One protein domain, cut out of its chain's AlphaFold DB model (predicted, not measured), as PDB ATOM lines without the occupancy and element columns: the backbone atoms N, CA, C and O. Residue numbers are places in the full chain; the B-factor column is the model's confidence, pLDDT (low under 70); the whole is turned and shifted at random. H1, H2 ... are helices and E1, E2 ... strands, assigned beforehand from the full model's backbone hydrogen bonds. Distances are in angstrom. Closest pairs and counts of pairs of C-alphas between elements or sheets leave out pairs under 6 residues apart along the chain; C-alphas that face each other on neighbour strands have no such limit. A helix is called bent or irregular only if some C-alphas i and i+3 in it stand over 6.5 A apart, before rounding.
ATOM      1  N   VAL A 570     214.632 177.352 255.989       77.75
ATOM      2  CA  VAL A 570     214.970 178.776 255.793       77.75
ATOM      3  C   VAL A 570     213.715 179.654 255.751       77.75
ATOM      4  O   VAL A 570     213.674 180.715 256.376       77.75
ATOM      5  N   ASN A 571     212.657 179.208 255.072       79.69
ATOM      6  CA  ASN A 571     211.383 179.933 255.053       79.69
ATOM      7  C   ASN A 571     210.749 180.002 256.449       79.69
ATOM      8  O   ASN A 571     210.249 181.052 256.857       79.69
ATOM      9  N   LEU A 572     210.829 178.909 257.212       82.94
ATOM     10  CA  LEU A 572     210.356 178.859 258.592       82.94
ATOM     11  C   LEU A 572     211.121 179.839 259.494       82.94
ATOM     12  O   LEU A 572     210.509 180.511 260.323       82.94
ATOM     13  N   ASP A 573     212.439 179.957 259.323       78.75
ATOM     14  CA  ASP A 573     213.267 180.942 260.031       78.75
ATOM     15  C   ASP A 573     212.787 182.376 259.776       78.75
ATOM     16  O   ASP A 573     212.619 183.153 260.722       78.75
ATOM     17  N   ASN A 574     212.528 182.723 258.513       80.50
ATOM     18  CA  ASN A 574     212.036 184.046 258.129       80.50
ATOM     19  C   ASN A 574     210.665 184.337 258.744       80.50
ATOM     20  O   ASN A 574     210.467 185.394 259.345       80.50
ATOM     21  N   TYR A 575     209.752 183.367 258.675       83.25
ATOM     22  CA  TYR A 575     208.422 183.467 259.267       83.25
ATOM     23  C   TYR A 575     208.486 183.672 260.790       83.25
ATOM     24  O   TYR A 575     207.859 184.575 261.338       83.25
ATOM     25  N   LEU A 576     209.320 182.906 261.498       84.81
ATOM     26  CA  LEU A 576     209.515 183.075 262.941       84.81
ATOM     27  C   LEU A 576     210.124 184.431 263.302       84.81
ATOM     28  O   LEU A 576     209.733 185.036 264.302       84.81
ATOM     29  N   ASN A 577     211.073 184.918 262.501       83.12
ATOM     30  CA  ASN A 577     211.675 186.232 262.700       83.12
ATOM     31  C   ASN A 577     210.659 187.360 262.497       83.12
ATOM     32  O   ASN A 577     210.683 188.320 263.265       83.12
ATOM     33  N   TYR A 578     209.748 187.218 261.531       83.44
ATOM     34  CA  TYR A 578     208.635 188.141 261.304       83.44
ATOM     35  C   TYR A 578     207.699 188.228 262.520       83.44
ATOM     36  O   TYR A 578     207.455 189.316 263.038       83.44
ATOM     37  N   TYR A 579     207.239 187.099 263.070       83.69
ATOM     38  CA  TYR A 579     206.400 187.148 264.279       83.69
ATOM     39  C   TYR A 579     207.156 187.660 265.499       83.69
ATOM     40  O   TYR A 579     206.581 188.364 266.324       83.69
ATOM     41  N   ASN A 580     208.443 187.339 265.624       85.25
ATOM     42  CA  ASN A 580     209.261 187.862 266.709       85.25
ATOM     43  C   ASN A 580     209.422 189.388 266.599       85.25
ATOM     44  O   ASN A 580     209.321 190.084 267.608       85.25
ATOM     45  N   SER A 581     209.651 189.941 265.404       81.56
ATOM     46  CA  SER A 581     209.753 191.393 265.219       81.56
ATOM     47  C   SER A 581     208.422 192.086 265.501       81.56
ATOM     48  O   SER A 581     208.403 193.027 266.291       81.56
ATOM     49  N   ILE A 582     207.313 191.571 264.965       82.62
ATOM     50  CA  ILE A 582     205.969 192.093 265.235       82.62
ATOM     51  C   ILE A 582     205.636 192.034 266.725       82.62
ATOM     52  O   ILE A 582     205.213 193.037 267.292       82.62
ATOM     53  N   PHE A 583     205.878 190.901 267.386       83.56
ATOM     54  CA  PHE A 583     205.625 190.762 268.818       83.56
ATOM     55  C   PHE A 583     206.474 191.738 269.641       83.56
ATOM     56  O   PHE A 583     205.976 192.368 270.569       83.56
ATOM     57  N   ASN A 584     207.745 191.928 269.277       80.44
ATOM     58  CA  ASN A 584     208.593 192.925 269.928       80.44
ATOM     59  C   ASN A 584     208.058 194.349 269.727       80.44
ATOM     60  O   ASN A 584     208.086 195.131 270.673       80.44
ATOM     61  N   ILE A 585     207.557 194.687 268.534       79.31
ATOM     62  CA  ILE A 585     206.936 195.992 268.267       79.31
ATOM     63  C   ILE A 585     205.637 196.138 269.070       79.31
ATOM     64  O   ILE A 585     205.430 197.188 269.667       79.31
ATOM     65  N   TYR A 586     204.807 195.094 269.164       81.06
ATOM     66  CA  TYR A 586     203.605 195.060 270.006       81.06
ATOM     67  C   TYR A 586     203.923 195.356 271.463       81.06
ATOM     68  O   TYR A 586     203.426 196.339 272.008       81.06
ATOM     69  N   ILE A 587     204.828 194.582 272.063       78.38
ATOM     70  CA  ILE A 587     205.278 194.802 273.438       78.38
ATOM     71  C   ILE A 587     205.845 196.218 273.597       78.38
ATOM     72  O   ILE A 587     205.532 196.892 274.578       78.38
ATOM     73  N   LYS A 588     206.621 196.704 272.618       74.50
ATOM     74  CA  LYS A 588     207.179 198.059 272.636       74.50
ATOM     75  C   LYS A 588     206.095 199.141 272.587       74.50
ATOM     76  O   LYS A 588     206.114 200.042 273.408       74.50
ATOM     77  N   SER A 589     205.128 199.052 271.687       74.38
ATOM     78  CA  SER A 589     204.041 200.035 271.584       74.38
ATOM     79  C   SER A 589     203.111 200.011 272.801       74.38
ATOM     80  O   SER A 589     202.702 201.047 273.307       74.38
ATOM     81  N   LYS A 590     202.808 198.820 273.324       75.06
ATOM     82  CA  LYS A 590     201.879 198.660 274.440       75.06
ATOM     83  C   LYS A 590     202.456 199.177 275.752       75.06
ATOM     84  O   LYS A 590     201.712 199.716 276.575       75.06
ATOM     85  N   TYR A 591     203.758 198.986 275.950       71.00
ATOM     86  CA  TYR A 591     204.410 199.258 277.223       71.00
ATOM     87  C   TYR A 591     205.484 200.350 277.186       71.00
ATOM     88  O   TYR A 591     205.630 201.030 278.192       71.00
ATOM     89  N   TYR A 592     206.228 200.528 276.087       62.72
ATOM     90  CA  TYR A 592     207.441 201.360 276.031       62.72
ATOM     91  C   TYR A 592     207.282 202.728 275.342       62.72
ATOM     92  O   TYR A 592     208.031 203.625 275.702       62.72
ATOM     93  N   ASP A 593     206.378 202.919 274.374       57.59
ATOM     94  CA  ASP A 593     206.276 204.181 273.610       57.59
ATOM     95  C   ASP A 593     204.819 204.642 273.418       57.59
ATOM     96  O   ASP A 593     203.990 203.879 272.931       57.59
ATOM     97  N   ASN A 594     204.542 205.926 273.698       51.16
ATOM     98  CA  ASN A 594     203.323 206.630 273.261       51.16
ATOM     99  C   ASN A 594     203.474 207.285 271.867       51.16
ATOM    100  O   ASN A 594     202.469 207.661 271.281       51.16
ATOM    101  N   ASN A 595     204.693 207.393 271.313       47.53
ATOM    102  CA  ASN A 595     204.977 208.103 270.055       47.53
ATOM    103  C   ASN A 595     205.939 207.319 269.144       47.53
ATOM    104  O   ASN A 595     207.052 207.759 268.862       47.53
ATOM    105  N   SER A 596     205.524 206.156 268.643       50.88
ATOM    106  CA  SER A 596     206.172 205.592 267.456       50.88
ATOM    107  C   SER A 596     205.197 205.655 266.295       50.88
ATOM    108  O   SER A 596     204.212 204.921 266.278       50.88
ATOM    109  N   THR A 597     205.477 206.545 265.343       50.06
ATOM    110  CA  THR A 597     204.872 206.591 264.009       50.06
ATOM    111  C   THR A 597     205.170 205.277 263.292       50.06
ATOM    112  O   THR A 597     206.128 205.150 262.526       50.06
ATOM    113  N   ILE A 598     204.395 204.246 263.605       54.62
ATOM    114  CA  ILE A 598     204.397 202.992 262.873       54.62
ATOM    115  C   ILE A 598     203.484 203.226 261.667       54.62
ATOM    116  O   ILE A 598     202.318 202.852 261.669       54.62
ATOM    117  N   ASN A 599     204.022 203.864 260.625       56.66
ATOM    118  CA  ASN A 599     203.322 204.073 259.349       56.66
ATOM    119  C   ASN A 599     203.282 202.792 258.487       56.66
ATOM    120  O   ASN A 599     203.178 202.866 257.270       56.66
ATOM    121  N   ASN A 600     203.407 201.606 259.093       69.31
ATOM    122  CA  ASN A 600     203.243 200.341 258.384       69.31
ATOM    123  C   ASN A 600     201.813 199.837 258.605       69.31
ATOM    124  O   ASN A 600     201.436 199.533 259.740       69.31
ATOM    125  N   ILE A 601     201.053 199.737 257.513       71.69
ATOM    126  CA  ILE A 601     199.638 199.362 257.524       71.69
ATOM    127  C   ILE A 601     199.420 197.992 258.184       71.69
ATOM    128  O   ILE A 601     198.582 197.876 259.073       71.69
ATOM    129  N   PHE A 602     200.285 197.011 257.904       66.19
ATOM    130  CA  PHE A 602     200.203 195.662 258.470       66.19
ATOM    131  C   PHE A 602     200.462 195.639 259.972       66.19
ATOM    132  O   PHE A 602     199.838 194.883 260.714       66.19
ATOM    133  N   VAL A 603     201.385 196.477 260.450       70.94
ATOM    134  CA  VAL A 603     201.648 196.565 261.889       70.94
ATOM    135  C   VAL A 603     200.486 197.270 262.582       70.94
ATOM    136  O   VAL A 603     200.075 196.822 263.645       70.94
ATOM    137  N   LYS A 604     199.911 198.321 261.984       74.12
ATOM    138  CA  LYS A 604     198.731 199.010 262.532       74.12
ATOM    139  C   LYS A 604     197.515 198.079 262.606       74.12
ATOM    140  O   LYS A 604     196.881 197.999 263.657       74.12
ATOM    141  N   GLU A 605     197.239 197.324 261.546       71.12
ATOM    142  CA  GLU A 605     196.184 196.303 261.526       71.12
ATOM    143  C   GLU A 605     196.430 195.199 262.552       71.12
ATOM    144  O   GLU A 605     195.525 194.859 263.315       71.12
ATOM    145  N   TYR A 606     197.667 194.698 262.646       75.94
ATOM    146  CA  TYR A 606     198.046 193.737 263.677       75.94
ATOM    147  C   TYR A 606     197.752 194.288 265.074       75.94
ATOM    148  O   TYR A 606     197.122 193.600 265.871       75.94
ATOM    149  N   MET A 607     198.150 195.526 265.382       75.38
ATOM    150  CA  MET A 607     197.879 196.138 266.688       75.38
ATOM    151  C   MET A 607     196.383 196.234 266.980       75.38
ATOM    152  O   MET A 607     195.969 195.894 268.085       75.38
ATOM    153  N   ASN A 608     195.573 196.656 266.006       77.62
ATOM    154  CA  ASN A 608     194.122 196.748 266.165       77.62
ATOM    155  C   ASN A 608     193.503 195.371 266.437       77.62
ATOM    156  O   ASN A 608     192.777 195.205 267.417       77.62
ATOM    157  N   MET A 609     193.856 194.366 265.632       77.38
ATOM    158  CA  MET A 609     193.417 192.985 265.830       77.38
ATOM    159  C   MET A 609     193.835 192.461 267.211       77.38
ATOM    160  O   MET A 609     193.016 191.880 267.923       77.38
ATOM    161  N   GLN A 610     195.083 192.702 267.624       74.62
ATOM    162  CA  GLN A 610     195.560 192.248 268.927       74.62
ATOM    163  C   GLN A 610     194.930 192.989 270.089       74.62
ATOM    164  O   GLN A 610     194.692 192.362 271.113       74.62
ATOM    165  N   ASN A 611     194.639 194.280 269.969       73.56
ATOM    166  CA  ASN A 611     193.918 195.008 271.006       73.56
ATOM    167  C   ASN A 611     192.503 194.447 271.170       73.56
ATOM    168  O   ASN A 611     192.083 194.217 272.300       73.56
ATOM    169  N   ASN A 612     191.819 194.126 270.070       72.50
ATOM    170  CA  ASN A 612     190.497 193.500 270.111       72.50
ATOM    171  C   ASN A 612     190.543 192.105 270.759       72.50
ATOM    172  O   ASN A 612     189.784 191.833 271.689       72.50
ATOM    173  N   LEU A 613     191.479 191.245 270.339       68.69
ATOM    174  CA  LEU A 613     191.675 189.920 270.938       68.69
ATOM    175  C   LEU A 613     192.076 190.022 272.410       68.69
ATOM    176  O   LEU A 613     191.527 189.327 273.255       68.69
ATOM    177  N   TYR A 614     192.999 190.915 272.748       70.19
ATOM    178  CA  TYR A 614     193.418 191.130 274.126       70.19
ATOM    179  C   TYR A 614     192.228 191.569 274.981       70.19
ATOM    180  O   TYR A 614     191.972 190.950 276.005       70.19
ATOM    181  N   ASN A 615     191.446 192.549 274.531       68.44
ATOM    182  CA  ASN A 615     190.242 192.991 275.232       68.44
ATOM    183  C   ASN A 615     189.220 191.855 275.413       68.44
ATOM    184  O   ASN A 615     188.611 191.775 276.473       68.44
ATOM    185  N   SER A 616     189.093 190.918 274.463       66.19
ATOM    186  CA  SER A 616     188.232 189.736 274.658       66.19
ATOM    187  C   SER A 616     188.715 188.777 275.756       66.19
ATOM    188  O   SER A 616     187.905 188.083 276.363       66.19
ATOM    189  N   PHE A 617     190.016 188.752 276.065       61.69
ATOM    190  CA  PHE A 617     190.555 187.922 277.145       61.69
ATOM    191  C   PHE A 617     190.388 188.557 278.539       61.69
ATOM    192  O   PHE A 617     190.605 187.861 279.535       61.69
ATOM    193  N   PHE A 618     190.037 189.848 278.656       61.03
ATOM    194  CA  PHE A 618     190.132 190.588 279.924       61.03
ATOM    195  C   PHE A 618     188.935 191.488 280.250       61.03
ATOM    196  O   PHE A 618     188.556 192.351 279.470       61.03
ATOM    197  N   LEU A 619     188.436 191.386 281.490       59.16
ATOM    198  CA  LEU A 619     187.546 192.383 282.100       59.16
ATOM    199  C   LEU A 619     188.380 193.535 282.694       59.16
ATOM    200  O   LEU A 619     189.392 193.305 283.364       59.16
ATOM    201  N   GLN A 620     187.977 194.772 282.402       55.41
ATOM    202  CA  GLN A 620     188.877 195.924 282.244       55.41
ATOM    203  C   GLN A 620     189.613 196.411 283.509       55.41
ATOM    204  O   GLN A 620     190.763 196.835 283.406       55.41
ATOM    205  N   GLU A 621     189.039 196.352 284.709       58.50
ATOM    206  CA  GLU A 621     189.498 197.235 285.799       58.50
ATOM    207  C   GLU A 621     190.884 196.896 286.390       58.50
ATOM    208  O   GLU A 621     191.794 197.733 286.390       58.50
ATOM    209  N   ASN A 622     191.111 195.658 286.847       61.44
ATOM    210  CA  ASN A 622     192.366 195.292 287.529       61.44
ATOM    211  C   ASN A 622     193.575 195.200 286.580       61.44
ATOM    212  O   ASN A 622     194.721 195.401 286.988       61.44
ATOM    213  N   ILE A 623     193.344 194.887 285.305       66.31
ATOM    214  CA  ILE A 623     194.414 194.674 284.322       66.31
ATOM    215  C   ILE A 623     194.809 195.984 283.661       66.31
ATOM    216  O   ILE A 623     196.004 196.213 283.473       66.31
ATOM    217  N   ASN A 624     193.859 196.893 283.431       67.94
ATOM    218  CA  ASN A 624     194.177 198.265 283.045       67.94
ATOM    219  C   ASN A 624     195.040 198.945 284.110       67.94
ATOM    220  O   ASN A 624     196.001 199.632 283.767       67.94
ATOM    221  N   HIS A 625     194.780 198.677 285.395       72.06
ATOM    222  CA  HIS A 625     195.638 199.146 286.481       72.06
ATOM    223  C   HIS A 625     197.073 198.593 286.370       72.06
ATOM    224  O   HIS A 625     198.040 199.343 286.494       72.06
ATOM    225  N   LEU A 626     197.248 197.306 286.051       72.69
ATOM    226  CA  LEU A 626     198.577 196.708 285.859       72.69
ATOM    227  C   LEU A 626     199.296 197.185 284.598       72.69
ATOM    228  O   LEU A 626     200.509 197.388 284.622       72.69
ATOM    229  N   ILE A 627     198.563 197.395 283.508       73.06
ATOM    230  CA  ILE A 627     199.100 197.993 282.286       73.06
ATOM    231  C   ILE A 627     199.550 199.424 282.575       73.06
ATOM    232  O   ILE A 627     200.647 199.800 282.173       73.06
ATOM    233  N   LYS A 628     198.757 200.200 283.324       76.06
ATOM    234  CA  LYS A 628     199.115 201.553 283.768       76.06
ATOM    235  C   LYS A 628     200.385 201.538 284.616       76.06
ATOM    236  O   LYS A 628     201.292 202.320 284.353       76.06
ATOM    237  N   ILE A 629     200.488 200.608 285.566       76.06
ATOM    238  CA  ILE A 629     201.699 200.385 286.367       76.06
ATOM    239  C   ILE A 629     202.914 200.119 285.468       76.06
ATOM    240  O   ILE A 629     203.940 200.778 285.618       76.06
ATOM    241  N   ASN A 630     202.799 199.192 284.514       75.19
ATOM    242  CA  ASN A 630     203.882 198.887 283.583       75.19
ATOM    243  C   ASN A 630     204.265 200.100 282.735       75.19
ATOM    244  O   ASN A 630     205.444 200.436 282.682       75.19
ATOM    245  N   LYS A 631     203.293 200.801 282.141       76.62
ATOM    246  CA  LYS A 631     203.534 202.029 281.370       76.62
ATOM    247  C   LYS A 631     204.289 203.078 282.187       76.62
ATOM    248  O   LYS A 631     205.263 203.624 281.685       76.62
ATOM    249  N   ILE A 632     203.906 203.300 283.449       74.62
ATOM    250  CA  ILE A 632     204.620 204.211 284.360       74.62
ATOM    251  C   ILE A 632     206.074 203.757 284.531       74.62
ATOM    252  O   ILE A 632     206.994 204.561 284.407       74.62
ATOM    253  N   PHE A 633     206.317 202.467 284.777       74.31
ATOM    254  CA  PHE A 633     207.689 201.980 284.915       74.31
ATOM    255  C   PHE A 633     208.533 202.200 283.667       74.31
ATOM    256  O   PHE A 633     209.680 202.633 283.772       74.31
ATOM    257  N   TYR A 634     207.972 201.919 282.497       71.50
ATOM    258  CA  TYR A 634     208.680 202.074 281.236       71.50
ATOM    259  C   TYR A 634     208.898 203.538 280.858       71.50
ATOM    260  O   TYR A 634     210.001 203.873 280.437       71.50
ATOM    261  N   GLN A 635     207.921 204.421 281.091       71.94
ATOM    262  CA  GLN A 635     208.055 205.870 280.888       71.94
ATOM    263  C   GLN A 635     209.256 206.446 281.653       71.94
ATOM    264  O   GLN A 635     209.929 207.357 281.176       71.94
ATOM    265  N   HIS A 636     209.558 205.882 282.823       68.62
ATOM    266  CA  HIS A 636     210.693 206.280 283.653       68.62
ATOM    267  C   HIS A 636     211.924 205.361 283.503       68.62
ATOM    268  O   HIS A 636     212.830 205.413 284.335       68.62
ATOM    269  N   ASN A 637     211.986 204.543 282.442       64.56
ATOM    270  CA  ASN A 637     213.090 203.630 282.111       64.56
ATOM    271  C   ASN A 637     213.475 202.645 283.237       64.56
ATOM    272  O   ASN A 637     214.641 202.270 283.383       64.56
ATOM    273  N   PHE A 638     212.512 202.182 284.037       64.62
ATOM    274  CA  PHE A 638     212.761 201.138 285.031       64.62
ATOM    275  C   PHE A 638     212.852 199.757 284.359       64.62
ATOM    276  O   PHE A 638     211.922 199.299 283.696       64.62
ATOM    277  N   PHE A 639     213.984 199.067 284.536       58.31
ATOM    278  CA  PHE A 639     214.328 197.816 283.843       58.31
ATOM    279  C   PHE A 639     213.574 196.578 284.349       58.31
ATOM    280  O   PHE A 639     214.159 195.645 284.905       58.31
ATOM    281  N   LEU A 640     212.266 196.525 284.124       64.06
ATOM    282  CA  LEU A 640     211.453 195.377 284.506       64.06
ATOM    283  C   LEU A 640     211.447 194.293 283.421       64.06
ATOM    284  O   LEU A 640     210.911 194.471 282.330       64.06
ATOM    285  N   LYS A 641     212.012 193.123 283.755       71.69
ATOM    286  CA  LYS A 641     211.966 191.885 282.946       71.69
ATOM    287  C   LYS A 641     210.751 191.011 283.301       71.69
ATOM    288  O   LYS A 641     210.888 189.793 283.438       71.69
ATOM    289  N   ILE A 642     209.597 191.629 283.550       77.19
ATOM    290  CA  ILE A 642     208.352 190.920 283.871       77.19
ATOM    291  C   ILE A 642     207.551 190.778 282.579       77.19
ATOM    292  O   ILE A 642     207.267 191.768 281.915       77.19
ATOM    293  N   PHE A 643     207.190 189.548 282.235       79.75
ATOM    294  CA  PHE A 643     206.416 189.219 281.044       79.75
ATOM    295  C   PHE A 643     205.051 188.679 281.447       79.75
ATOM    296  O   PHE A 643     204.944 187.912 282.407       79.75
ATOM    297  N   ASN A 644     204.013 189.059 280.706       81.00
ATOM    298  CA  ASN A 644     202.679 188.491 280.850       81.00
ATOM    299  C   ASN A 644     202.522 187.335 279.853       81.00
ATOM    300  O   ASN A 644     202.565 187.541 278.643       81.00
ATOM    301  N   LEU A 645     202.344 186.106 280.344       82.62
ATOM    302  CA  LEU A 645     202.233 184.926 279.487       82.62
ATOM    303  C   LEU A 645     200.997 184.976 278.577       82.62
ATOM    304  O   LEU A 645     201.022 184.425 277.480       82.62
ATOM    305  N   LEU A 646     199.932 185.664 278.990       78.31
ATOM    306  CA  LEU A 646     198.725 185.798 278.171       78.31
ATOM    307  C   LEU A 646     199.002 186.521 276.847       78.31
ATOM    308  O   LEU A 646     198.353 186.235 275.850       78.31
ATOM    309  N   GLU A 647     200.031 187.366 276.793       79.69
ATOM    310  CA  GLU A 647     200.463 188.024 275.552       79.69
ATOM    311  C   GLU A 647     201.043 187.042 274.547       79.69
ATOM    312  O   GLU A 647     200.995 187.279 273.348       79.69
ATOM    313  N   PHE A 648     201.548 185.901 275.008       82.62
ATOM    314  CA  PHE A 648     201.983 184.849 274.108       82.62
ATOM    315  C   PHE A 648     200.774 184.136 273.501       82.62
ATOM    316  O   PHE A 648     200.848 183.706 272.357       82.62
ATOM    317  N   LEU A 649     199.641 184.030 274.205       80.25
ATOM    318  CA  LEU A 649     198.445 183.359 273.673       80.25
ATOM    319  C   LEU A 649     197.835 184.076 272.467       80.25
ATOM    320  O   LEU A 649     197.207 183.432 271.635       80.25
ATOM    321  N   VAL A 650     198.114 185.370 272.344       76.75
ATOM    322  CA  VAL A 650     197.779 186.224 271.203       76.75
ATOM    323  C   VAL A 650     198.452 185.747 269.901       76.75
ATOM    324  O   VAL A 650     197.943 185.955 268.803       76.75
ATOM    325  N   LEU A 651     199.602 185.073 269.999       81.56
ATOM    326  CA  LEU A 651     200.303 184.530 268.835       81.56
ATOM    327  C   LEU A 651     199.579 183.285 268.299       81.56
ATOM    328  O   LEU A 651     199.135 182.454 269.097       81.56
ATOM    329  N   PRO A 652     199.530 183.081 266.971       78.06
ATOM    330  CA  PRO A 652     198.606 182.127 266.357       78.06
ATOM    331  C   PRO A 652     198.952 180.660 266.635       78.06
ATOM    332  O   PRO A 652     198.055 179.830 266.749       78.06
ATOM    333  N   SER A 653     200.235 180.313 266.787       84.75
ATOM    334  CA  SER A 653     200.657 178.921 266.988       84.75
ATOM    335  C   SER A 653     201.474 178.726 268.262       84.75
ATOM    336  O   SER A 653     202.321 179.548 268.617       84.75
ATOM    337  N   LYS A 654     201.286 177.573 268.923       87.25
ATOM    338  CA  LYS A 654     202.127 177.131 270.054       87.25
ATOM    339  C   LYS A 654     203.616 177.166 269.689       87.25
ATOM    340  O   LYS A 654     204.446 177.511 270.524       87.25
ATOM    341  N   PHE A 655     203.939 176.851 268.437       85.75
ATOM    342  CA  PHE A 655     205.302 176.872 267.929       85.75
ATOM    343  C   PHE A 655     205.938 178.273 267.999       85.75
ATOM    344  O   PHE A 655     207.003 178.434 268.596       85.75
ATOM    345  N   ILE A 656     205.252 179.298 267.480       87.06
ATOM    346  CA  ILE A 656     205.718 180.695 267.542       87.06
ATOM    347  C   ILE A 656     205.875 181.149 269.001       87.06
ATOM    348  O   ILE A 656     206.855 181.809 269.346       87.06
ATOM    349  N   ARG A 657     204.944 180.754 269.879       89.75
ATOM    350  CA  ARG A 657     204.986 181.085 271.314       89.75
ATOM    351  C   ARG A 657     206.237 180.536 271.995       89.75
ATOM    352  O   ARG A 657     206.910 181.270 272.718       89.75
ATOM    353  N   ILE A 658     206.559 179.266 271.743       89.56
ATOM    354  CA  ILE A 658     207.759 178.610 272.279       89.56
ATOM    355  C   ILE A 658     209.026 179.281 271.744       89.56
ATOM    356  O   ILE A 658     209.960 179.515 272.510       89.56
ATOM    357  N   GLU A 659     209.057 179.642 270.461       87.69
ATOM    358  CA  GLU A 659     210.208 180.312 269.851       87.69
ATOM    359  C   GLU A 659     210.451 181.713 270.432       87.69
ATOM    360  O   GLU A 659     211.582 182.075 270.762       87.69
ATOM    361  N   ILE A 660     209.400 182.512 270.603       88.69
ATOM    362  CA  ILE A 660     209.521 183.841 271.211       88.69
ATOM    363  C   ILE A 660     209.948 183.715 272.678       88.69
ATOM    364  O   ILE A 660     210.849 184.431 273.120       88.69
ATOM    365  N   LEU A 661     209.392 182.747 273.417       89.25
ATOM    366  CA  LEU A 661     209.820 182.447 274.785       89.25
ATOM    367  C   LEU A 661     211.303 182.046 274.842       89.25
ATOM    368  O   LEU A 661     212.043 182.541 275.692       89.25
ATOM    369  N   TYR A 662     211.760 181.196 273.918       88.81
ATOM    370  CA  TYR A 662     213.172 180.836 273.785       88.81
ATOM    371  C   TYR A 662     214.053 182.065 273.569       88.81
ATOM    372  O   TYR A 662     215.061 182.226 274.259       88.81
ATOM    373  N   ASN A 663     213.666 182.945 272.645       86.75
ATOM    374  CA  ASN A 663     214.423 184.152 272.330       86.75
ATOM    375  C   ASN A 663     214.503 185.105 273.528       86.75
ATOM    376  O   ASN A 663     215.573 185.656 273.790       86.75
ATOM    377  N   ILE A 664     213.431 185.230 274.312       85.56
ATOM    378  CA  ILE A 664     213.418 185.986 275.571       85.56
ATOM    379  C   ILE A 664     214.383 185.366 276.586       85.56
ATOM    380  O   ILE A 664     215.265 186.059 277.096       85.56
ATOM    381  N   ILE A 665     214.282 184.058 276.846       85.69
ATOM    382  CA  ILE A 665     215.168 183.373 277.800       85.69
ATOM    383  C   ILE A 665     216.629 183.537 277.376       85.69
ATOM    384  O   ILE A 665     217.466 183.947 278.184       85.69
ATOM    385  N   LYS A 666     216.936 183.281 276.101       83.88
ATOM    386  CA  LYS A 666     218.284 183.402 275.539       83.88
ATOM    387  C   LYS A 666     218.817 184.829 275.649       83.88
ATOM    388  O   LYS A 666     219.967 184.995 276.041       83.88
ATOM    389  N   LYS A 667     217.992 185.843 275.365       80.19
ATOM    390  CA  LYS A 667     218.363 187.264 275.465       80.19
ATOM    391  C   LYS A 667     218.761 187.663 276.886       80.19
ATOM    392  O   LYS A 667     219.726 188.398 277.053       80.19
ATOM    393  N   TYR A 668     218.045 187.185 277.905       74.81
ATOM    394  CA  TYR A 668     218.270 187.621 279.290       74.81
ATOM    395  C   TYR A 668     219.223 186.735 280.102       74.81
ATOM    396  O   TYR A 668     219.772 187.205 281.098       74.81
ATOM    397  N   THR A 669     219.444 185.485 279.690       76.12
ATOM    398  CA  THR A 669     220.298 184.525 280.423       76.12
ATOM    399  C   THR A 669     221.557 184.112 279.664       76.12
ATOM    400  O   THR A 669     222.463 183.545 280.266       76.12
ATOM    401  N   ASN A 670     221.632 184.354 278.348       73.56
ATOM    402  CA  ASN A 670     222.616 183.753 277.434       73.56
ATOM    403  C   ASN A 670     222.636 182.208 277.440       73.56
ATOM    404  O   ASN A 670     223.544 181.600 276.866       73.56
ATOM    405  N   VAL A 671     221.634 181.549 278.036       76.38
ATOM    406  CA  VAL A 671     221.531 180.087 278.076       76.38
ATOM    407  C   VAL A 671     220.830 179.587 276.816       76.38
ATOM    408  O   VAL A 671     219.711 179.986 276.499       76.38
ATOM    409  N   SER A 672     221.475 178.667 276.098       76.69
ATOM    410  CA  SER A 672     220.847 177.921 275.007       76.69
ATOM    411  C   SER A 672     220.198 176.644 275.547       76.69
ATOM    412  O   SER A 672     220.901 175.710 275.934       76.69
ATOM    413  N   LEU A 673     218.868 176.601 275.564       79.06
ATOM    414  CA  LEU A 673     218.086 175.425 275.952       79.06
ATOM    415  C   LEU A 673     217.721 174.568 274.729       79.06
ATOM    416  O   LEU A 673     217.644 175.079 273.613       79.06
ATOM    417  N   SER A 674     217.495 173.267 274.942       78.75
ATOM    418  CA  SER A 674     216.907 172.395 273.918       78.75
ATOM    419  C   SER A 674     215.412 172.682 273.763       78.75
ATOM    420  O   SER A 674     214.754 173.072 274.728       78.75
ATOM    421  N   TYR A 675     214.866 172.443 272.566       79.88
ATOM    422  CA  TYR A 675     213.453 172.696 272.268       79.88
ATOM    423  C   TYR A 675     212.513 171.961 273.237       79.88
ATOM    424  O   TYR A 675     211.645 172.587 273.834       79.88
ATOM    425  N   SER A 676     212.785 170.681 273.522       80.50
ATOM    426  CA  SER A 676     212.040 169.893 274.520       80.50
ATOM    427  C   SER A 676     212.027 170.541 275.915       80.50
ATOM    428  O   SER A 676     210.998 170.559 276.584       80.50
ATOM    429  N   ARG A 677     213.147 171.128 276.365       84.56
ATOM    430  CA  ARG A 677     213.191 171.830 277.658       84.56
ATOM    431  C   ARG A 677     212.355 173.108 277.638       84.56
ATOM    432  O   ARG A 677     211.672 173.388 278.614       84.56
ATOM    433  N   ILE A 678     212.402 173.872 276.548       87.00
ATOM    434  CA  ILE A 678     211.626 175.116 276.417       87.00
ATOM    435  C   ILE A 678     210.136 174.801 276.326       87.00
ATOM    436  O   ILE A 678     209.336 175.491 276.943       87.00
ATOM    437  N   GLU A 679     209.761 173.737 275.622       88.12
ATOM    438  CA  GLU A 679     208.378 173.276 275.565       88.12
ATOM    439  C   GLU A 679     207.851 172.888 276.951       88.12
ATOM    440  O   GLU A 679     206.771 173.338 277.327       88.12
ATOM    441  N   LYS A 680     208.634 172.147 277.749       87.75
ATOM    442  CA  LYS A 680     208.286 171.853 279.150       87.75
ATOM    443  C   LYS A 680     208.106 173.135 279.967       87.75
ATOM    444  O   LYS A 680     207.131 173.259 280.700       87.75
ATOM    445  N   ILE A 681     209.005 174.111 279.818       88.38
ATOM    446  CA  ILE A 681     208.880 175.419 280.484       88.38
ATOM    447  C   ILE A 681     207.595 176.127 280.046       88.38
ATOM    448  O   ILE A 681     206.863 176.629 280.893       88.38
ATOM    449  N   TYR A 682     207.293 176.145 278.747       90.62
ATOM    450  CA  TYR A 682     206.070 176.740 278.218       90.62
ATOM    451  C   TYR A 682     204.818 176.051 278.777       90.62
ATOM    452  O   TYR A 682     203.895 176.740 279.191       90.62
ATOM    453  N   GLN A 683     204.790 174.717 278.846       88.50
ATOM    454  CA  GLN A 683     203.678 173.960 279.434       88.50
ATOM    455  C   GLN A 683     203.491 174.267 280.921       88.50
ATOM    456  O   GLN A 683     202.362 174.475 281.359       88.50
ATOM    457  N   ILE A 684     204.589 174.352 281.681       86.75
ATOM    458  CA  ILE A 684     204.552 174.761 283.090       86.75
ATOM    459  C   ILE A 684     203.954 176.162 283.204       86.75
ATOM    460  O   ILE A 684     203.038 176.365 283.986       86.75
ATOM    461  N   LEU A 685     204.436 177.127 282.418       86.50
ATOM    462  CA  LEU A 685     203.905 178.491 282.423       86.50
ATOM    463  C   LEU A 685     202.413 178.514 282.052       86.50
ATOM    464  O   LEU A 685     201.620 179.191 282.703       86.50
ATOM    465  N   PHE A 686     202.027 177.754 281.028       85.69
ATOM    466  CA  PHE A 686     200.659 177.700 280.525       85.69
ATOM    467  C   PHE A 686     199.678 177.114 281.548       85.69
ATOM    468  O   PHE A 686     198.576 177.638 281.689       85.69
ATOM    469  N   SER A 687     200.080 176.098 282.320       82.50
ATOM    470  CA  SER A 687     199.218 175.521 283.360       82.50
ATOM    471  C   SER A 687     198.919 176.506 284.496       82.50
ATOM    472  O   SER A 687     197.796 176.531 284.996       82.50
ATOM    473  N   PHE A 688     199.859 177.391 284.857       79.38
ATOM    474  CA  PHE A 688     199.582 178.465 285.824       79.38
ATOM    475  C   PHE A 688     198.506 179.431 285.336       79.38
ATOM    476  O   PHE A 688     197.648 179.840 286.119       79.38
ATOM    477  N   VAL A 689     198.540 179.777 284.049       77.00
ATOM    478  CA  VAL A 689     197.523 180.636 283.440       77.00
ATOM    479  C   VAL A 689     196.163 179.951 283.438       77.00
ATOM    480  O   VAL A 689     195.179 180.576 283.821       77.00
ATOM    481  N   GLN A 690     196.102 178.676 283.051       75.38
ATOM    482  CA  GLN A 690     194.847 177.921 283.046       75.38
ATOM    483  C   GLN A 690     194.225 177.833 284.443       75.38
ATOM    484  O   GLN A 690     193.031 178.078 284.586       75.38
ATOM    485  N   ASN A 691     195.028 177.544 285.469       74.50
ATOM    486  CA  ASN A 691     194.541 177.501 286.848       74.50
ATOM    487  C   ASN A 691     194.007 178.869 287.291       74.50
ATOM    488  O   ASN A 691     192.920 178.950 287.847       74.50
ATOM    489  N   HIS A 692     194.718 179.951 286.960       70.69
ATOM    490  CA  HIS A 692     194.257 181.301 287.276       70.69
ATOM    491  C   HIS A 692     192.923 181.650 286.601       70.69
ATOM    492  O   HIS A 692     192.076 182.277 287.228       70.69
ATOM    493  N   LEU A 693     192.731 181.278 285.329       67.75
ATOM    494  CA  LEU A 693     191.472 181.532 284.619       67.75
ATOM    495  C   LEU A 693     190.305 180.750 285.242       67.75
ATOM    496  O   LEU A 693     189.250 181.335 285.482       67.75
ATOM    497  N   LYS A 694     190.520 179.477 285.600       67.00
ATOM    498  CA  LYS A 694     189.519 178.662 286.310       67.00
ATOM    499  C   LYS A 694     189.128 179.271 287.658       67.00
ATOM    500  O   LYS A 694     187.943 179.414 287.943       67.00
ATOM    501  N   ASP A 695     190.111 179.713 288.445       61.94
ATOM    502  CA  ASP A 695     189.858 180.373 289.731       61.94
ATOM    503  C   ASP A 695     189.005 181.643 289.553       61.94
ATOM    504  O   ASP A 695     188.109 181.913 290.352       61.94
ATOM    505  N   THR A 696     189.247 182.426 288.492       58.97
ATOM    506  CA  THR A 696     188.457 183.639 288.217       58.97
ATOM    507  C   THR A 696     187.017 183.355 287.797       58.97
ATOM    508  O   THR A 696     186.143 184.159 288.107       58.97
ATOM    509  N   GLU A 697     186.749 182.231 287.133       57.59
ATOM    510  CA  GLU A 697     185.389 181.819 286.764       57.59
ATOM    511  C   GLU A 697     184.599 181.285 287.960       57.59
ATOM    512  O   GLU A 697     183.435 181.645 288.127       57.59
ATOM    513  N   CYS A 698     185.234 180.528 288.862       51.00
ATOM    514  CA  CYS A 698     184.613 180.124 290.130       51.00
ATOM    515  C   CYS A 698     184.208 181.335 290.994       51.00
ATOM    516  O   CYS A 698     183.153 181.328 291.629       51.00
ATOM    517  N   ILE A 699     185.009 182.407 290.985       51.91
ATOM    518  CA  ILE A 699     184.688 183.666 291.683       51.91
ATOM    519  C   ILE A 699     183.495 184.398 291.038       51.91
ATOM    520  O   ILE A 699     182.812 185.159 291.719       51.91
ATOM    521  N   LYS A 700     183.234 184.203 289.740       49.91
ATOM    522  CA  LYS A 700     182.074 184.803 289.059       49.91
ATOM    523  C   LYS A 700     180.781 184.058 289.371       49.91
ATOM    524  O   LYS A 700     179.828 184.711 289.775       49.91
ATOM    525  N   LYS A 701     180.791 182.720 289.305       47.56
ATOM    526  CA  LYS A 701     179.622 181.895 289.665       47.56
ATOM    527  C   LYS A 701     179.131 182.183 291.084       47.56
ATOM    528  O   LYS A 701     177.962 182.452 291.293       47.56
ATOM    529  N   THR A 702     180.061 182.296 292.029       42.94
ATOM    530  CA  THR A 702     179.748 182.641 293.429       42.94
ATOM    531  C   THR A 702     179.260 184.082 293.644       42.94
ATOM    532  O   THR A 702     178.698 184.372 294.696       42.94
ATOM    533  N   LYS A 703     179.478 185.001 292.691       41.28
ATOM    534  CA  LYS A 703     178.925 186.367 292.731       41.28
ATOM    535  C   LYS A 703     177.545 186.446 292.082       41.28
ATOM    536  O   LYS A 703     176.689 187.136 292.624       41.28
ATOM    537  N   ASN A 730     198.200 182.900 300.416       42.22
ATOM    538  CA  ASN A 730     199.539 183.400 300.138       42.22
ATOM    539  C   ASN A 730     199.958 182.858 298.763       42.22
ATOM    540  O   ASN A 730     200.403 181.716 298.663       42.22
ATOM    541  N   LYS A 731     199.773 183.646 297.694       53.75
ATOM    542  CA  LYS A 731     200.105 183.256 296.316       53.75
ATOM    543  C   LYS A 731     201.614 183.003 296.224       53.75
ATOM    544  O   LYS A 731     202.406 183.932 296.061       53.75
ATOM    545  N   LYS A 732     202.013 181.738 296.410       58.81
ATOM    546  CA  LYS A 732     203.405 181.272 296.398       58.81
ATOM    547  C   LYS A 732     203.971 181.462 294.987       58.81
ATOM    548  O   LYS A 732     203.462 180.883 294.032       58.81
ATOM    549  N   ILE A 733     205.034 182.261 294.857       67.56
ATOM    550  CA  ILE A 733     205.859 182.275 293.638       67.56
ATOM    551  C   ILE A 733     206.462 180.875 293.488       67.56
ATOM    552  O   ILE A 733     207.099 180.396 294.428       67.56
ATOM    553  N   LYS A 734     206.307 180.240 292.322       75.44
ATOM    554  CA  LYS A 734     207.081 179.032 291.993       75.44
ATOM    555  C   LYS A 734     208.336 179.408 291.212       75.44
ATOM    556  O   LYS A 734     208.339 180.359 290.429       75.44
ATOM    557  N   ILE A 735     209.398 178.648 291.449       79.44
ATOM    558  CA  ILE A 735     210.707 178.824 290.824       79.44
ATOM    559  C   ILE A 735     210.907 177.681 289.831       79.44
ATOM    560  O   ILE A 735     210.917 176.517 290.220       79.44
ATOM    561  N   VAL A 736     211.076 178.008 288.554       80.56
ATOM    562  CA  VAL A 736     211.452 177.057 287.503       80.56
ATOM    563  C   VAL A 736     212.945 177.218 287.239       80.56
ATOM    564  O   VAL A 736     213.384 178.229 286.690       80.56
ATOM    565  N   ASN A 737     213.748 176.240 287.648       80.31
ATOM    566  CA  ASN A 737     215.196 176.279 287.443       80.31
ATOM    567  C   ASN A 737     215.535 175.999 285.969       80.31
ATOM    568  O   ASN A 737     215.110 174.988 285.412       80.31
ATOM    569  N   LEU A 738     216.316 176.882 285.337       75.44
ATOM    570  CA  LEU A 738     216.811 176.688 283.967       75.44
ATOM    571  C   LEU A 738     218.162 175.963 283.957       75.44
ATOM    572  O   LEU A 738     218.421 175.118 283.099       75.44
ATOM    573  N   ASN A 739     219.029 176.318 284.904       73.81
ATOM    574  CA  ASN A 739     220.308 175.679 285.215       73.81
ATOM    575  C   ASN A 739     220.718 176.066 286.656       73.81
ATOM    576  O   ASN A 739     219.936 176.691 287.370       73.81
ATOM    577  N   LEU A 740     221.949 175.745 287.078       66.19
ATOM    578  CA  LEU A 740     222.470 176.090 288.416       66.19
ATOM    579  C   LEU A 740     222.497 177.606 288.719       66.19
ATOM    580  O   LEU A 740     222.691 177.996 289.867       66.19
ATOM    581  N   GLN A 741     222.346 178.465 287.709       68.56
ATOM    582  CA  GLN A 741     222.580 179.908 287.803       68.56
ATOM    583  C   GLN A 741     221.376 180.774 287.395       68.56
ATOM    584  O   GLN A 741     221.291 181.919 287.812       68.56
ATOM    585  N   CYS A 742     220.446 180.263 286.592       78.94
ATOM    586  CA  CYS A 742     219.332 181.001 285.999       78.94
ATOM    587  C   CYS A 742     218.005 180.344 286.380       78.94
ATOM    588  O   CYS A 742     217.874 179.116 286.352       78.94
ATOM    589  N   LYS A 743     216.997 181.163 286.685       82.94
ATOM    590  CA  LYS A 743     215.688 180.712 287.177       82.94
ATOM    591  C   LYS A 743     214.570 181.550 286.564       82.94
ATOM    592  O   LYS A 743     214.783 182.706 286.214       82.94
ATOM    593  N   ILE A 744     213.371 180.991 286.456       83.31
ATOM    594  CA  ILE A 744     212.156 181.721 286.092       83.31
ATOM    595  C   ILE A 744     211.239 181.749 287.308       83.31
ATOM    596  O   ILE A 744     210.856 180.704 287.828       83.31
ATOM    597  N   LEU A 745     210.888 182.947 287.762       82.69
ATOM    598  CA  LEU A 745     209.868 183.145 288.785       82.69
ATOM    599  C   LEU A 745     208.508 183.249 288.111       82.69
ATOM    600  O   LEU A 745     208.369 184.033 287.176       82.69
ATOM    601  N   VAL A 746     207.518 182.502 288.595       81.19
ATOM    602  CA  VAL A 746     206.168 182.461 288.012       81.19
ATOM    603  C   VAL A 746     205.122 182.764 289.080       81.19
ATOM    604  O   VAL A 746     205.188 182.234 290.193       81.19
ATOM    605  N   ASN A 747     204.161 183.626 288.744       78.62
ATOM    606  CA  ASN A 747     202.998 183.942 289.569       78.62
ATOM    607  C   ASN A 747     201.777 184.192 288.675       78.62
ATOM    608  O   ASN A 747     201.784 185.150 287.905       78.62
ATOM    609  N   ASN A 748     200.731 183.373 288.820       75.06
ATOM    610  CA  ASN A 748     199.496 183.436 288.033       75.06
ATOM    611  C   ASN A 748     199.785 183.461 286.518       75.06
ATOM    612  O   ASN A 748     200.074 182.437 285.917       75.06
ATOM    613  N   ASN A 749     199.763 184.644 285.909       76.62
ATOM    614  CA  ASN A 749     200.010 184.895 284.493       76.62
ATOM    615  C   ASN A 749     201.318 185.650 284.207       76.62
ATOM    616  O   ASN A 749     201.671 185.827 283.044       76.62
ATOM    617  N   PHE A 750     202.060 186.075 285.231       79.06
ATOM    618  CA  PHE A 750     203.328 186.781 285.072       79.06
ATOM    619  C   PHE A 750     204.520 185.866 285.326       79.06
ATOM    620  O   PHE A 750     204.518 185.048 286.253       79.06
ATOM    621  N   PHE A 751     205.587 186.067 284.558       83.75
ATOM    622  CA  PHE A 751     206.872 185.442 284.829       83.75
ATOM    623  C   PHE A 751     208.039 186.415 284.669       83.75
ATOM    624  O   PHE A 751     207.982 187.370 283.896       83.75
ATOM    625  N   ARG A 752     209.120 186.165 285.409       81.94
ATOM    626  CA  ARG A 752     210.374 186.921 285.332       81.94
ATOM    627  C   ARG A 752     211.538 185.963 285.171       81.94
ATOM    628  O   ARG A 752     211.666 185.007 285.930       81.94
ATOM    629  N   VAL A 753     212.405 186.253 284.207       80.81
ATOM    630  CA  VAL A 753     213.645 185.504 283.987       80.81
ATOM    631  C   VAL A 753     214.768 186.151 284.802       80.81
ATOM    632  O   VAL A 753     215.035 187.342 284.643       80.81
ATOM    633  N   LEU A 754     215.409 185.369 285.669       73.25
ATOM    634  CA  LEU A 754     216.532 185.763 286.520       73.25
ATOM    635  C   LEU A 754     217.829 185.092 286.061       73.25
ATOM    636  O   LEU A 754     217.832 183.925 285.656       73.25
ATOM    637  N   ASN A 755     218.935 185.824 286.176       70.44
ATOM    638  CA  ASN A 755     220.292 185.327 285.940       70.44
ATOM    639  C   ASN A 755     221.110 185.386 287.248       70.44
ATOM    640  O   ASN A 755     220.780 186.158 288.141       70.44
ATOM    641  N   SER A 756     222.196 184.618 287.371       54.91
ATOM    642  CA  SER A 756     223.041 184.550 288.580       54.91
ATOM    643  C   SER A 756     223.699 185.882 288.940       54.91
ATOM    644  O   SER A 756     224.101 186.086 290.085       54.91
ATOM    645  N   THR A 757     223.767 186.814 287.988       50.44
ATOM    646  CA  THR A 757     224.140 188.210 288.232       50.44
ATOM    647  C   THR A 757     223.153 188.937 289.142       50.44
ATOM    648  O   THR A 757     223.598 189.777 289.917       50.44
TER     649      THR A 757
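This is residues 570 to 703 and 730 to 757 of the 907 residues of the protein "tRNA(Ile)-2-lysyl-cytidine synthase" of Plasmodium gallinaceum (UniProt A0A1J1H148). A small antiparallel sheet of four short strands has the helices H5 and H6 over one face and no named helix over the other; H1 crosses H5 on the side of H5 away from the sheet, and H3 meets the last residues of H1. H2 is near H1 without clearly touching it, and residues 694 to 703 of the long helix H6 stick out. The printed part has 162 residues with six named helices and four named strands, in the order H1 H2 H3 E1 H4 H5 H6 E2 E3 E4, and the sheet's order is E1 E4 E3 E2. The class is mixed, helices and strands, and the whole is compact, with a radius of gyration of the C-alphas of 16.5 A and spans of 50 by 43 by 33 A.

H1, residues 570 to 592, begins at C-alpha 570 at (214.970, 178.776, 255.793) and is 31.2 A long from first to last C-alpha. H2 is residues 601 to 617, 24.5 A, and H3 is residues 620 to 635, 21.6 A. H3 is neither bent nor irregular, but only just: C-alphas 620 and 623 are 6.0 A apart. The strand E1, residues 642 to 644, and the four-residue helix H4, residues 646 to 649, come next. H5 is residues 654 to 669, 22.2 A. H6, residues 675 to 703, is the longest helix at 42.4 A and ends at C-alpha 703 at (178.925, 186.367, 292.731). After the cut come E2, residues 734 to 737, E3, residues 743 to 747, and E4, residues 750 to 754; E3 and E4 are each 13.3 A long, and C-alpha 754 is at (216.532, 185.763, 286.520).

E2, E3 and E4 form a meander, each strand the antiparallel neighbour of the one before, and E2 and E3, like E3 and E4, are a hairpin. N 744 and O 736 are 2.8 A apart across E3 and E2, and N 752 and O 745 are 2.9 A apart across E4 and E3. The edge strand E1 is antiparallel to E4, with N 643 and O 751 at 2.9 A. H5 and H6 lie on the same face of this sheet, which gives two layers, helices on one face. H5 runs along the strands over E4 at a height over the sheet of 11.0 A, its closest C-alphas to E4 being Ile 665 and Val 753, 6.7 A. H6 runs along the strands at a height of 10.0 A, over E3 and only just over E4, on which 3 of its C-alphas fall. H5 and H6 touch through residues 658 to 662 and 678 to 682, closest at the C-alphas of Ile 658 and Glu 679, 6.3 A, about perpendicular at 71 degrees, only just beyond steep. H1 touches H5 with residues 576 to 580 alone, closest at the C-alphas of Asn 580 and Ile 660, 6.0 A; the tilt of 67 degrees, the same way, is steep, only just short of about perpendicular. H1 touches H3 with residues 590 to 592 alone, the C-alphas of Tyr 591 and Lys 631 being 5.1 A apart, about perpendicular at 87 degrees. H2 is close to H1 but not clearly touching, with the C-alphas of Tyr 586 and Met 607 at 6.7 A, and H2 and H3 meet only through their link. H4 is close to H5 but not clearly touching, with the C-alphas of Phe 648 and Arg 657 at 5.6 A. H1 and H6 are apart. Every O i to N i+4 pair is within hydrogen-bond range in H1, H2, H3, H5 and H6; H4 is too short for such a pair.

The two C-alphas farthest apart are those of Val 570 and Lys 703, 52.2 A. Residues 704 to 729 are not printed, and C-alphas 703 and 730 are 22.1 A apart across the cut. Of the links that are printed whole, none is long. The mean pLDDT of the printed part is 73.8; 45 residues are under 70, among them residues 592 to 600, 615 to 624 and 693 to 703.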